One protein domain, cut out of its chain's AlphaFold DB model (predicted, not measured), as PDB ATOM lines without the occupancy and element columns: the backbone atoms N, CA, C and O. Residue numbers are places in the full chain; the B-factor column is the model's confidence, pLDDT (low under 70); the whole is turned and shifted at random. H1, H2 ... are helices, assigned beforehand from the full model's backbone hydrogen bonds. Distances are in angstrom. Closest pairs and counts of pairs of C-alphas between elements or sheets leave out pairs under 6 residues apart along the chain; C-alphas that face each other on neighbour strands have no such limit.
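This is residues 135 to 225 of the 243 residues of a protein of Acidobacteria bacterium (UniProt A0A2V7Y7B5). Short helices and loops make an only just elongated body, with H1 near the middle, H2 reaching toward one end, H4 toward the other, and H6 off to one side. H5 joins H2 and H3. The 91 printed residues include six named helices, H1 to H6 in order, and no named strand: all helix, though only 44 residues, under half, are in named elements. It is compact, radius of gyration of the C-alphas 13.8 A, spanning 41 by 27 by 23 A.

H1, residues 147 to 151, touches H4, residues 192 to 199; their closest C-alphas, Trp 148 and Ile 197, are 5.5 A apart. H2, residues 155 to 167, touches H5, residues 205 to 214, with residues 155 to 159 alone, the same way at a steep tilt of 41 degrees; the closest C-alphas, Pro 155 and Leu 212, are 5.3 A apart. H3, residues 178 to 181, touches H5, closest at the C-alphas of Ile 181 and Gln 206, 4.6 A. H6, residues 221 to 224, touches no helix. H1, H2, H4 and H5 have every O i to N i+4 pair within hydrogen-bond range; H3 and H6 are too short for one.

H1 begins at C-alpha 147 (96.551, 36.049, 160.457); H6 ends at C-alpha 224 (114.801, 24.974, 165.960). H2 measures 18.3 A and H5 14.3 A from first to last C-alpha.

The C-alphas farthest apart, Asp 167 and Arg 189, are 41.9 A apart. The printed part has no cut, no link is long, and no printed residue is under 70 in pLDDT.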
ATOM      1  N   LEU A 135     102.278  26.762 160.931       94.44
ATOM      2  CA  LEU A 135     101.290  25.950 161.630       94.44
ATOM      3  C   LEU A 135      99.910  26.192 161.009       94.44
ATOM      4  O   LEU A 135      99.471  27.334 160.852       94.44
ATOM      5  N   THR A 136      99.213  25.106 160.691       94.00
ATOM      6  CA  THR A 136      97.853  25.138 160.148       94.00
ATOM      7  C   THR A 136      96.908  24.276 160.971       94.00
ATOM      8  O   THR A 136      97.313  23.224 161.460       94.00
ATOM      9  N   PHE A 137      95.640  24.670 161.050       90.50
ATOM     10  CA  PHE A 137      94.576  23.965 161.769       90.50
ATOM     11  C   PHE A 137      93.282  23.901 160.930       90.50
ATOM     12  O   PHE A 137      93.240  24.368 159.793       90.50
ATOM     13  N   GLY A 138      92.206  23.322 161.473       84.06
ATOM     14  CA  GLY A 138      90.892  23.331 160.809       84.06
ATOM     15  C   GLY A 138      90.723  22.256 159.730       84.06
ATOM     16  O   GLY A 138      90.072  22.491 158.711       84.06
ATOM     17  N   GLY A 139      91.325  21.079 159.941       85.38
ATOM     18  CA  GLY A 139      91.123  19.893 159.106       85.38
ATOM     19  C   GLY A 139      91.579  20.086 157.650       85.38
ATOM     20  O   GLY A 139      92.708  20.533 157.428       85.38
ATOM     21  N   PRO A 140      90.745  19.752 156.643       85.50
ATOM     22  CA  PRO A 140      91.157  19.733 155.237       85.50
ATOM     23  C   PRO A 140      91.494  21.120 154.670       85.50
ATOM     24  O   PRO A 140      92.292  21.217 153.742       85.50
ATOM     25  N   LEU A 141      90.937  22.198 155.239       88.44
ATOM     26  CA  LEU A 141      91.213  23.568 154.790       88.44
ATOM     27  C   LEU A 141      92.596  24.073 155.215       88.44
ATOM     28  O   LEU A 141      93.115  25.005 154.594       88.44
ATOM     29  N   ARG A 142      93.185  23.464 156.256       92.00
ATOM     30  CA  ARG A 142      94.527  23.777 156.771       92.00
ATOM     31  C   ARG A 142      94.749  25.286 156.894       92.00
ATOM     32  O   ARG A 142      95.704  25.835 156.356       92.00
ATOM     33  N   LEU A 143      93.833  25.966 157.575       92.38
ATOM     34  CA  LEU A 143      93.897  27.408 157.777       92.38
ATOM     35  C   LEU A 143      95.141  27.765 158.602       92.38
ATOM     36  O   LEU A 143      95.418  27.079 159.588       92.38
ATOM     37  N   PRO A 144      95.893  28.817 158.245       91.56
ATOM     38  CA  PRO A 144      97.070  29.213 159.005       91.56
ATOM     39  C   PRO A 144      96.681  29.627 160.430       91.56
ATOM     40  O   PRO A 144      95.694  30.331 160.639       91.56
ATOM     41  N   ALA A 145      97.477  29.210 161.414       90.56
ATOM     42  CA  ALA A 145      97.342  29.600 162.818       90.56
ATOM     43  C   ALA A 145      97.710  31.072 163.069       90.56
ATOM     44  O   ALA A 145      97.373  31.617 164.117       90.56
ATOM     45  N   GLY A 146      98.384  31.718 162.113       85.06
ATOM     46  CA  GLY A 146      98.565  33.171 162.061       85.06
ATOM     47  C   GLY A 146      97.443  33.881 161.292       85.06
ATOM     48  O   GLY A 146      96.527  33.244 160.775       85.06
ATOM     49  N   SER A 147      97.543  35.208 161.154       84.44
ATOM     50  CA  SER A 147      96.551  36.049 160.457       84.44
ATOM     51  C   SER A 147      95.135  35.975 161.064       84.44
ATOM     52  O   SER A 147      94.928  35.487 162.177       84.44
ATOM     53  N   TRP A 148      94.133  36.493 160.347       88.50
ATOM     54  CA  TRP A 148      92.746  36.613 160.811       88.50
ATOM     55  C   TRP A 148      92.134  35.291 161.289       88.50
ATOM     56  O   TRP A 148      91.356  35.303 162.238       88.50
ATOM     57  N   THR A 149      92.511  34.160 160.693       90.88
ATOM     58  CA  THR A 149      92.049  32.824 161.092       90.88
ATOM     59  C   THR A 149      92.501  32.476 162.504       90.88
ATOM     60  O   THR A 149      91.670  32.101 163.328       90.88
ATOM     61  N   GLY A 150      93.779  32.685 162.830       90.25
ATOM     62  CA  GLY A 150      94.291  32.529 164.193       90.25
ATOM     63  C   GLY A 150      93.662  33.507 165.182       90.25
ATOM     64  O   GLY A 150      93.302  33.134 166.298       90.25
ATOM     65  N   ARG A 151      93.440  34.757 164.754       92.00
ATOM     66  CA  ARG A 151      92.829  35.800 165.594       92.00
ATOM     67  C   ARG A 151      91.367  35.530 165.953       92.00
ATOM     68  O   ARG A 151      90.864  36.135 166.899       92.00
ATOM     69  N   LEU A 152      90.664  34.660 165.235       92.12
ATOM     70  CA  LEU A 152      89.285  34.274 165.562       92.12
ATOM     71  C   LEU A 152      89.197  33.082 166.523       92.12
ATOM     72  O   LEU A 152      88.112  32.754 166.999       92.12
ATOM     73  N   VAL A 153      90.326  32.455 166.841       91.62
ATOM     74  CA  VAL A 153      90.391  31.252 167.666       91.62
ATOM     75  C   VAL A 153      90.895  31.601 169.071       91.62
ATOM     76  O   VAL A 153      91.598  32.594 169.277       91.62
ATOM     77  N   LYS A 154      90.478  30.819 170.073       92.00
ATOM     78  CA  LYS A 154      90.985  30.968 171.444       92.00
ATOM     79  C   LYS A 154      92.421  30.425 171.554       92.00
ATOM     80  O   LYS A 154      92.701  29.406 170.914       92.00
ATOM     81  N   PRO A 155      93.311  31.038 172.356       92.06
ATOM     82  CA  PRO A 155      94.705  30.604 172.478       92.06
ATOM     83  C   PRO A 155      94.874  29.116 172.787       92.06
ATOM     84  O   PRO A 155      95.723  28.474 172.180       92.06
ATOM     85  N   GLU A 156      94.021  28.529 173.628       92.56
ATOM     86  CA  GLU A 156      94.129  27.122 174.040       92.56
ATOM     87  C   GLU A 156      93.966  26.162 172.857       92.56
ATOM     88  O   GLU A 156      94.614  25.120 172.800       92.56
ATOM     89  N   ARG A 157      93.139  26.523 171.867       92.88
ATOM     90  CA  ARG A 157      92.971  25.722 170.647       92.88
ATOM     91  C   ARG A 157      94.193  25.808 169.738       92.88
ATOM     92  O   ARG A 157      94.533  24.817 169.102       92.88
ATOM     93  N   LEU A 158      94.849  26.969 169.677       92.50
ATOM     94  CA  LEU A 158      96.094  27.130 168.918       92.50
ATOM     95  C   LEU A 158      97.253  26.402 169.604       92.50
ATOM     96  O   LEU A 158      98.038  25.751 168.923       92.50
ATOM     97  N   VAL A 159      97.317  26.452 170.938       92.19
ATOM     98  CA  VAL A 159      98.265  25.666 171.738       92.19
ATOM     99  C   VAL A 159      98.042  24.177 171.499       92.19
ATOM    100  O   VAL A 159      98.992  23.480 171.163       92.19
ATOM    101  N   ARG A 160      96.797  23.688 171.576       92.19
ATOM    102  CA  ARG A 160      96.500  22.277 171.299       92.19
ATOM    103  C   ARG A 160      96.900  21.876 169.880       92.19
ATOM    104  O   ARG A 160      97.581  20.875 169.726       92.19
ATOM    105  N   ALA A 161      96.572  22.687 168.872       92.50
ATOM    106  CA  ALA A 161      96.972  22.417 167.492       92.50
ATOM    107  C   ALA A 161      98.501  22.388 167.307       92.50
ATOM    108  O   ALA A 161      99.001  21.613 166.498       92.50
ATOM    109  N   ALA A 162      99.243  23.223 168.040       92.50
ATOM    110  CA  ALA A 162     100.702  23.201 168.029       92.50
ATOM    111  C   ALA A 162     101.259  21.932 168.693       92.50
ATOM    112  O   ALA A 162     102.200  21.350 168.164       92.50
ATOM    113  N   LEU A 163     100.672  21.494 169.810       91.25
ATOM    114  CA  LEU A 163     101.055  20.253 170.486       91.25
ATOM    115  C   LEU A 163     100.760  19.030 169.613       91.25
ATOM    116  O   LEU A 163     101.672  18.261 169.364       91.25
ATOM    117  N   ASP A 164      99.553  18.922 169.050       91.50
ATOM    118  CA  ASP A 164      99.191  17.831 168.131       91.50
ATOM    119  C   ASP A 164     100.153  17.773 166.933       91.50
ATOM    120  O   ASP A 164     100.623  16.715 166.535       91.50
ATOM    121  N   HIS A 165     100.499  18.937 166.373       90.44
ATOM    122  CA  HIS A 165     101.457  19.020 165.277       90.44
ATOM    123  C   HIS A 165     102.867  18.565 165.679       90.44
ATOM    124  O   HIS A 165     103.574  17.996 164.850       90.44
ATOM    125  N   ALA A 166     103.292  18.851 166.911       90.31
ATOM    126  CA  ALA A 166     104.578  18.405 167.435       90.31
ATOM    127  C   ALA A 166     104.579  16.900 167.747       90.31
ATOM    128  O   ALA A 166     105.560  16.225 167.437       90.31
ATOM    129  N   ASP A 167     103.476  16.370 168.283       90.12
ATOM    130  CA  ASP A 167     103.275  14.939 168.543       90.12
ATOM    131  C   ASP A 167     103.312  14.124 167.235       90.12
ATOM    132  O   ASP A 167     103.860  13.023 167.202       90.12
ATOM    133  N   ASP A 168     102.841  14.707 166.127       88.69
ATOM    134  CA  ASP A 168     102.962  14.150 164.771       88.69
ATOM    135  C   ASP A 168     104.398  14.243 164.184       88.69
ATOM    136  O   ASP A 168     104.621  13.938 163.009       88.69
ATOM    137  N   GLY A 169     105.387  14.692 164.967       81.94
ATOM    138  CA  GLY A 169     106.785  14.862 164.546       81.94
ATOM    139  C   GLY A 169     107.071  16.169 163.796       81.94
ATOM    140  O   GLY A 169     108.132  16.324 163.189       81.94
ATOM    141  N   GLY A 170     106.126  17.109 163.803       87.06
ATOM    142  CA  GLY A 170     106.255  18.412 163.165       87.06
ATOM    143  C   GLY A 170     106.935  19.472 164.033       87.06
ATOM    144  O   GLY A 170     107.186  19.301 165.222       87.06
ATOM    145  N   MET A 171     107.195  20.631 163.427       88.81
ATOM    146  CA  MET A 171     107.739  21.806 164.108       88.81
ATOM    147  C   MET A 171     106.776  22.983 163.913       88.81
ATOM    148  O   MET A 171     106.760  23.575 162.832       88.81
ATOM    149  N   PRO A 172     105.963  23.340 164.924       91.62
ATOM    150  CA  PRO A 172     104.977  24.403 164.785       91.62
ATOM    151  C   PRO A 172     105.638  25.764 164.536       91.62
ATOM    152  O   PRO A 172     106.387  26.267 165.373       91.62
ATOM    153  N   VAL A 173     105.314  26.399 163.408       92.38
ATOM    154  CA  VAL A 173     105.782  27.754 163.081       92.38
ATOM    155  C   VAL A 173     104.628  28.742 163.184       92.38
ATOM    156  O   VAL A 173     103.645  28.643 162.452       92.38
ATOM    157  N   ALA A 174     104.739  29.735 164.065       89.06
ATOM    158  CA  ALA A 174     103.782  30.835 164.118       89.06
ATOM    159  C   ALA A 174     104.303  32.063 163.375       89.06
ATOM    160  O   ALA A 174     105.475  32.420 163.462       89.06
ATOM    161  N   VAL A 175     103.388  32.734 162.681       88.06
ATOM    162  CA  VAL A 175     103.645  33.989 161.978       88.06
ATOM    163  C   VAL A 175     102.682  35.033 162.513       88.06
ATOM    164  O   VAL A 175     101.470  34.811 162.541       88.06
ATOM    165  N   VAL A 176     103.224  36.185 162.892       87.19
ATOM    166  CA  VAL A 176     102.453  37.355 163.301       87.19
ATOM    167  C   VAL A 176     103.111  38.607 162.740       87.19
ATOM    168  O   VAL A 176     104.328  38.761 162.834       87.19
ATOM    169  N   HIS A 177     102.322  39.515 162.171       84.19
ATOM    170  CA  HIS A 177     102.855  40.799 161.738       84.19
ATOM    171  C   HIS A 177     102.847  41.793 162.913       84.19
ATOM    172  O   HIS A 177     101.896  41.808 163.702       84.19
ATOM    173  N   PRO A 178     103.832  42.706 163.017       83.56
ATOM    174  CA  PRO A 178     103.896  43.670 164.120       83.56
ATOM    175  C   PRO A 178     102.623  44.515 164.292       83.56
ATOM    176  O   PRO A 178     102.219  44.830 165.411       83.56
ATOM    177  N   TRP A 179     101.946  44.858 163.191       82.62
ATOM    178  CA  TRP A 179     100.706  45.639 163.228       82.62
ATOM    179  C   TRP A 179      99.535  44.874 163.873       82.62
ATOM    180  O   TRP A 179      98.658  45.510 164.457       82.62
ATOM    181  N   GLU A 180      99.548  43.537 163.876       84.81
ATOM    182  CA  GLU A 180      98.505  42.711 164.505       84.81
ATOM    183  C   GLU A 180      98.523  42.817 166.033       84.81
ATOM    184  O   GLU A 180      97.476  42.738 166.673       84.81
ATOM    185  N   ILE A 181      99.706  43.033 166.613       86.88
ATOM    186  CA  ILE A 181      99.948  43.011 168.066       86.88
ATOM    187  C   ILE A 181     100.322  44.378 168.648       86.88
ATOM    188  O   ILE A 181     100.576  44.492 169.843       86.88
ATOM    189  N   SER A 182     100.361  45.424 167.823       82.12
ATOM    190  CA  SER A 182     100.744  46.777 168.256       82.12
ATOM    191  C   SER A 182      99.573  47.647 168.721       82.12
ATOM    192  O   SER A 182      99.797  48.753 169.207       82.12
ATOM    193  N   GLY A 183      98.326  47.215 168.493       75.50
ATOM    194  CA  GLY A 183      97.123  48.036 168.700       75.50
ATOM    195  C   GLY A 183      96.970  49.204 167.712       75.50
ATOM    196  O   GLY A 183      95.906  49.817 167.640       75.50
ATOM    197  N   ARG A 184      97.993  49.491 166.895       77.81
ATOM    198  CA  ARG A 184      97.985  50.563 165.892       77.81
ATOM    199  C   ARG A 184      97.144  50.172 164.676       77.81
ATOM    200  O   ARG A 184      97.077  48.984 164.356       77.81
ATOM    201  N   PRO A 185      96.487  51.133 164.002       73.31
ATOM    202  CA  PRO A 185      95.715  50.852 162.797       73.31
ATOM    203  C   PRO A 185      96.604  50.257 161.707       73.31
ATOM    204  O   PRO A 185      97.796  50.569 161.614       73.31
ATOM    205  N   THR A 186      96.007  49.421 160.863       75.50
ATOM    206  CA  THR A 186      96.709  48.883 159.704       75.50
ATOM    207  C   THR A 186      97.131  50.030 158.773       75.50
ATOM    208  O   THR A 186      96.313  50.912 158.496       75.50
ATOM    209  N   PRO A 187      98.386  50.070 158.285       72.50
ATOM    210  CA  PRO A 187      98.830  51.138 157.397       72.50
ATOM    211  C   PRO A 187      98.063  51.168 156.066       72.50
ATOM    212  O   PRO A 187      97.982  50.159 155.369       72.50
ATOM    213  N   GLY A 188      97.605  52.355 155.656       77.50
ATOM    214  CA  GLY A 188      96.970  52.586 154.353       77.50
ATOM    215  C   GLY A 188      95.439  52.510 154.369       77.50
ATOM    216  O   GLY A 188      94.811  52.318 155.407       77.50
ATOM    217  N   ARG A 189      94.821  52.712 153.200       81.12
ATOM    218  CA  ARG A 189      93.372  52.556 153.015       81.12
ATOM    219  C   ARG A 189      93.089  51.140 152.528       81.12
ATOM    220  O   ARG A 189      93.508  50.778 151.434       81.12
ATOM    221  N   LEU A 190      92.382  50.358 153.339       84.69
ATOM    222  CA  LEU A 190      91.971  48.998 152.998       84.69
ATOM    223  C   LEU A 190      90.481  48.944 152.666       84.69
ATOM    224  O   LEU A 190      89.660  49.563 153.344       84.69
ATOM    225  N   SER A 191      90.129  48.140 151.668       87.38
ATOM    226  CA  SER A 191      88.749  47.850 151.279       87.38
ATOM    227  C   SER A 191      88.539  46.346 151.074       87.38
ATOM    228  O   SER A 191      89.494  45.569 150.993       87.38
ATOM    229  N   GLY A 192      87.269  45.926 151.058       90.62
ATOM    230  CA  GLY A 192      86.859  44.552 150.758       90.62
ATOM    231  C   GLY A 192      87.560  43.481 151.600       90.62
ATOM    232  O   GLY A 192      87.713  43.614 152.818       90.62
ATOM    233  N   ILE A 193      88.009  42.419 150.927       87.00
ATOM    234  CA  ILE A 193      88.654  41.262 151.558       87.00
ATOM    235  C   ILE A 193      89.966  41.624 152.264       87.00
ATOM    236  O   ILE A 193      90.280  41.055 153.306       87.00
ATOM    237  N   ALA A 194      90.709  42.613 151.756       84.56
ATOM    238  CA  ALA A 194      91.943  43.060 152.391       84.56
ATOM    239  C   ALA A 194      91.651  43.677 153.763       84.56
ATOM    240  O   ALA A 194      92.307  43.327 154.744       84.56
ATOM    241  N   LYS A 195      90.612  44.522 153.861       87.94
ATOM    242  CA  LYS A 195      90.159  45.070 155.147       87.94
ATOM    243  C   LYS A 195      89.724  43.959 156.099       87.94
ATOM    244  O   LYS A 195      90.098  43.993 157.265       87.94
ATOM    245  N   PHE A 196      88.991  42.962 155.607       90.25
ATOM    246  CA  PHE A 196      88.586  41.811 156.414       90.25
ATOM    247  C   PHE A 196      89.799  41.047 156.976       90.25
ATOM    248  O   PHE A 196      89.924  40.896 158.188       90.25
ATOM    249  N   ILE A 197      90.743  40.640 156.122       87.56
ATOM    250  CA  ILE A 197      91.951  39.903 156.533       87.56
ATOM    251  C   ILE A 197      92.792  40.699 157.538       87.56
ATOM    252  O   ILE A 197      93.388  40.116 158.440       87.56
ATOM    253  N   HIS A 198      92.856  42.024 157.427       86.50
ATOM    254  CA  HIS A 198      93.693  42.830 158.318       86.50
ATOM    255  C   HIS A 198      92.986  43.225 159.622       86.50
ATOM    256  O   HIS A 198      93.610  43.216 160.677       86.50
ATOM    257  N   GLU A 199      91.686  43.512 159.602       86.81
ATOM    258  CA  GLU A 199      90.994  44.060 160.776       86.81
ATOM    259  C   GLU A 199      90.260  43.001 161.611       86.81
ATOM    260  O   GLU A 199      90.120  43.153 162.828       86.81
ATOM    261  N   THR A 200      89.814  41.903 160.997       90.44
ATOM    262  CA  THR A 200      88.997  40.898 161.686       90.44
ATOM    263  C   THR A 200      89.773  40.231 162.821       90.44
ATOM    264  O   THR A 200      90.871  39.704 162.627       90.44
ATOM    265  N   GLY A 201      89.197  40.249 164.025       89.25
ATOM    266  CA  GLY A 201      89.782  39.635 165.218       89.25
ATOM    267  C   GLY A 201      90.950  40.409 165.843       89.25
ATOM    268  O   GLY A 201      91.547  39.902 166.786       89.25
ATOM    269  N   ARG A 202      91.285  41.617 165.358       88.19
ATOM    270  CA  ARG A 202      92.438  42.404 165.844       88.19
ATOM    271  C   ARG A 202      92.240  42.965 167.257       88.19
ATOM    272  O   ARG A 202      93.178  42.991 168.051       88.19
ATOM    273  N   ARG A 203      91.018  43.389 167.603       87.25
ATOM    274  CA  ARG A 203      90.702  43.890 168.953       87.25
ATOM    275  C   ARG A 203      90.945  42.785 169.989       87.25
ATOM    276  O   ARG A 203      90.425  41.684 169.848       87.25
ATOM    277  N   GLY A 204      91.756  43.079 171.007       85.88
ATOM    278  CA  GLY A 204      92.120  42.118 172.059       85.88
ATOM    279  C   GLY A 204      93.037  40.975 171.599       85.88
ATOM    280  O   GLY A 204      93.286  40.049 172.367       85.88
ATOM    281  N   PHE A 205      93.547  40.990 170.359       90.06
ATOM    282  CA  PHE A 205      94.488  39.957 169.913       90.06
ATOM    283  C   PHE A 205      95.831  40.047 170.635       90.06
ATOM    284  O   PHE A 205      96.421  39.017 170.919       90.06
ATOM    285  N   GLN A 206      96.291  41.249 170.992       90.94
ATOM    286  CA  GLN A 206      97.549  41.424 171.719       90.94
ATOM    287  C   GLN A 206      97.566  40.654 173.051       90.94
ATOM    288  O   GLN A 206      98.563  40.009 173.364       90.94
ATOM    289  N   ASP A 207      96.471  40.677 173.816       91.38
ATOM    290  CA  ASP A 207      96.379  39.962 175.096       91.38
ATOM    291  C   ASP A 207      96.336  38.447 174.895       91.38
ATOM    292  O   ASP A 207      97.135  37.719 175.483       91.38
ATOM    293  N   ARG A 208      95.510  37.982 173.953       91.12
ATOM    294  CA  ARG A 208      95.451  36.568 173.550       91.12
ATOM    295  C   ARG A 208      96.780  36.055 172.991       91.12
ATOM    296  O   ARG A 208      97.149  34.906 173.208       91.12
ATOM    297  N   PHE A 209      97.531  36.906 172.298       91.25
ATOM    298  CA  PHE A 209      98.867  36.578 171.818       91.25
ATOM    299  C   PHE A 209      99.852  36.422 172.984       91.25
ATOM    300  O   PHE A 209     100.661  35.501 172.969       91.25
ATOM    301  N   ARG A 210      99.755  37.242 174.043       91.44
ATOM    302  CA  ARG A 210     100.548  37.032 175.269       91.44
ATOM    303  C   ARG A 210     100.205  35.713 175.960       91.44
ATOM    304  O   ARG A 210     101.105  35.070 176.486       91.44
ATOM    305  N   GLU A 211      98.940  35.305 175.965       92.06
ATOM    306  CA  GLU A 211      98.527  33.991 176.483       92.06
ATOM    307  C   GLU A 211      99.127  32.850 175.655       92.06
ATOM    308  O   GLU A 211      99.738  31.943 176.219       92.06
ATOM    309  N   LEU A 212      99.066  32.948 174.323       90.38
ATOM    310  CA  LEU A 212      99.719  32.004 173.411       90.38
ATOM    311  C   LEU A 212     101.238  31.921 173.656       90.38
ATOM    312  O   LEU A 212     101.809  30.830 173.657       90.38
ATOM    313  N   LEU A 213     101.894  33.057 173.917       89.94
ATOM    314  CA  LEU A 213     103.321  33.098 174.245       89.94
ATOM    315  C   LEU A 213     103.664  32.381 175.559       89.94
ATOM    316  O   LEU A 213     104.755  31.836 175.678       89.94
ATOM    317  N   ARG A 214     102.750  32.358 176.536       91.81
ATOM    318  CA  ARG A 214     102.944  31.628 177.802       91.81
ATOM    319  C   ARG A 214     102.650  30.133 177.680       91.81
ATOM    320  O   ARG A 214     103.148  29.361 178.489       91.81
ATOM    321  N   GLY A 215     101.835  29.736 176.703       88.44
ATOM    322  CA  GLY A 215     101.368  28.358 176.550       88.44
ATOM    323  C   GLY A 215     102.361  27.395 175.898       88.44
ATOM    324  O   GLY A 215     102.096  26.198 175.891       88.44
ATOM    325  N   LEU A 216     103.471  27.883 175.328       87.62
ATOM    326  CA  LEU A 216     104.438  27.064 174.587       87.62
ATOM    327  C   LEU A 216     105.888  27.517 174.851       87.62
ATOM    328  O   LEU A 216     106.130  28.707 175.066       87.62
ATOM    329  N   PRO A 217     106.873  26.603 174.792       87.88
ATOM    330  CA  PRO A 217     108.290  26.932 174.928       87.88
ATOM    331  C   PRO A 217     108.861  27.474 173.605       87.88
ATOM    332  O   PRO A 217     109.487  26.756 172.828       87.88
ATOM    333  N   TRP A 218     108.620  28.754 173.324       87.12
ATOM    334  CA  TRP A 218     109.052  29.393 172.077       87.12
ATOM    335  C   TRP A 218     110.575  29.454 171.925       87.12
ATOM    336  O   TRP A 218     111.309  29.759 172.864       87.12
ATOM    337  N   THR A 219     111.041  29.255 170.694       88.81
ATOM    338  CA  THR A 219     112.433  29.467 170.288       88.81
ATOM    339  C   THR A 219     112.484  30.117 168.904       88.81
ATOM    340  O   THR A 219     111.457  30.361 168.270       88.81
ATOM    341  N   THR A 220     113.682  30.435 168.426       87.25
ATOM    342  CA  THR A 220     113.879  30.985 167.078       87.25
ATOM    343  C   THR A 220     113.897  29.880 166.029       87.25
ATOM    344  O   THR A 220     114.356  28.774 166.308       87.25
ATOM    345  N   LEU A 221     113.499  30.192 164.790       87.62
ATOM    346  CA  LEU A 221     113.628  29.243 163.675       87.62
ATOM    347  C   LEU A 221     115.080  28.806 163.458       87.62
ATOM    348  O   LEU A 221     115.322  27.633 163.207       87.62
ATOM    349  N   ARG A 222     116.053  29.711 163.642       84.81
ATOM    350  CA  ARG A 222     117.484  29.373 163.591       84.81
ATOM    351  C   ARG A 222     117.829  28.257 164.584       84.81
ATOM    352  O   ARG A 222     118.503  27.303 164.212       84.81
ATOM    353  N   ALA A 223     117.394  28.375 165.838       85.69
ATOM    354  CA  ALA A 223     117.672  27.359 166.851       85.69
ATOM    355  C   ALA A 223     116.922  26.052 166.573       85.69
ATOM    356  O   ALA A 223     117.531  24.987 166.616       85.69
ATOM    357  N   ALA A 224     115.636  26.140 166.229       82.00
ATOM    358  CA  ALA A 224     114.801  24.974 165.960       82.00
ATOM    359  C   ALA A 224     115.263  24.181 164.722       82.00
ATOM    360  O   ALA A 224     115.210  22.958 164.715       82.00
ATOM    361  N   ALA A 225     115.811  24.863 163.711       80.44
ATOM    362  CA  ALA A 225     116.416  24.245 162.532       80.44
ATOM    363  C   ALA A 225     117.813  23.634 162.791       80.44
ATOM    364  O   ALA A 225     118.462  23.179 161.849       80.44
TER     365      ALA A 225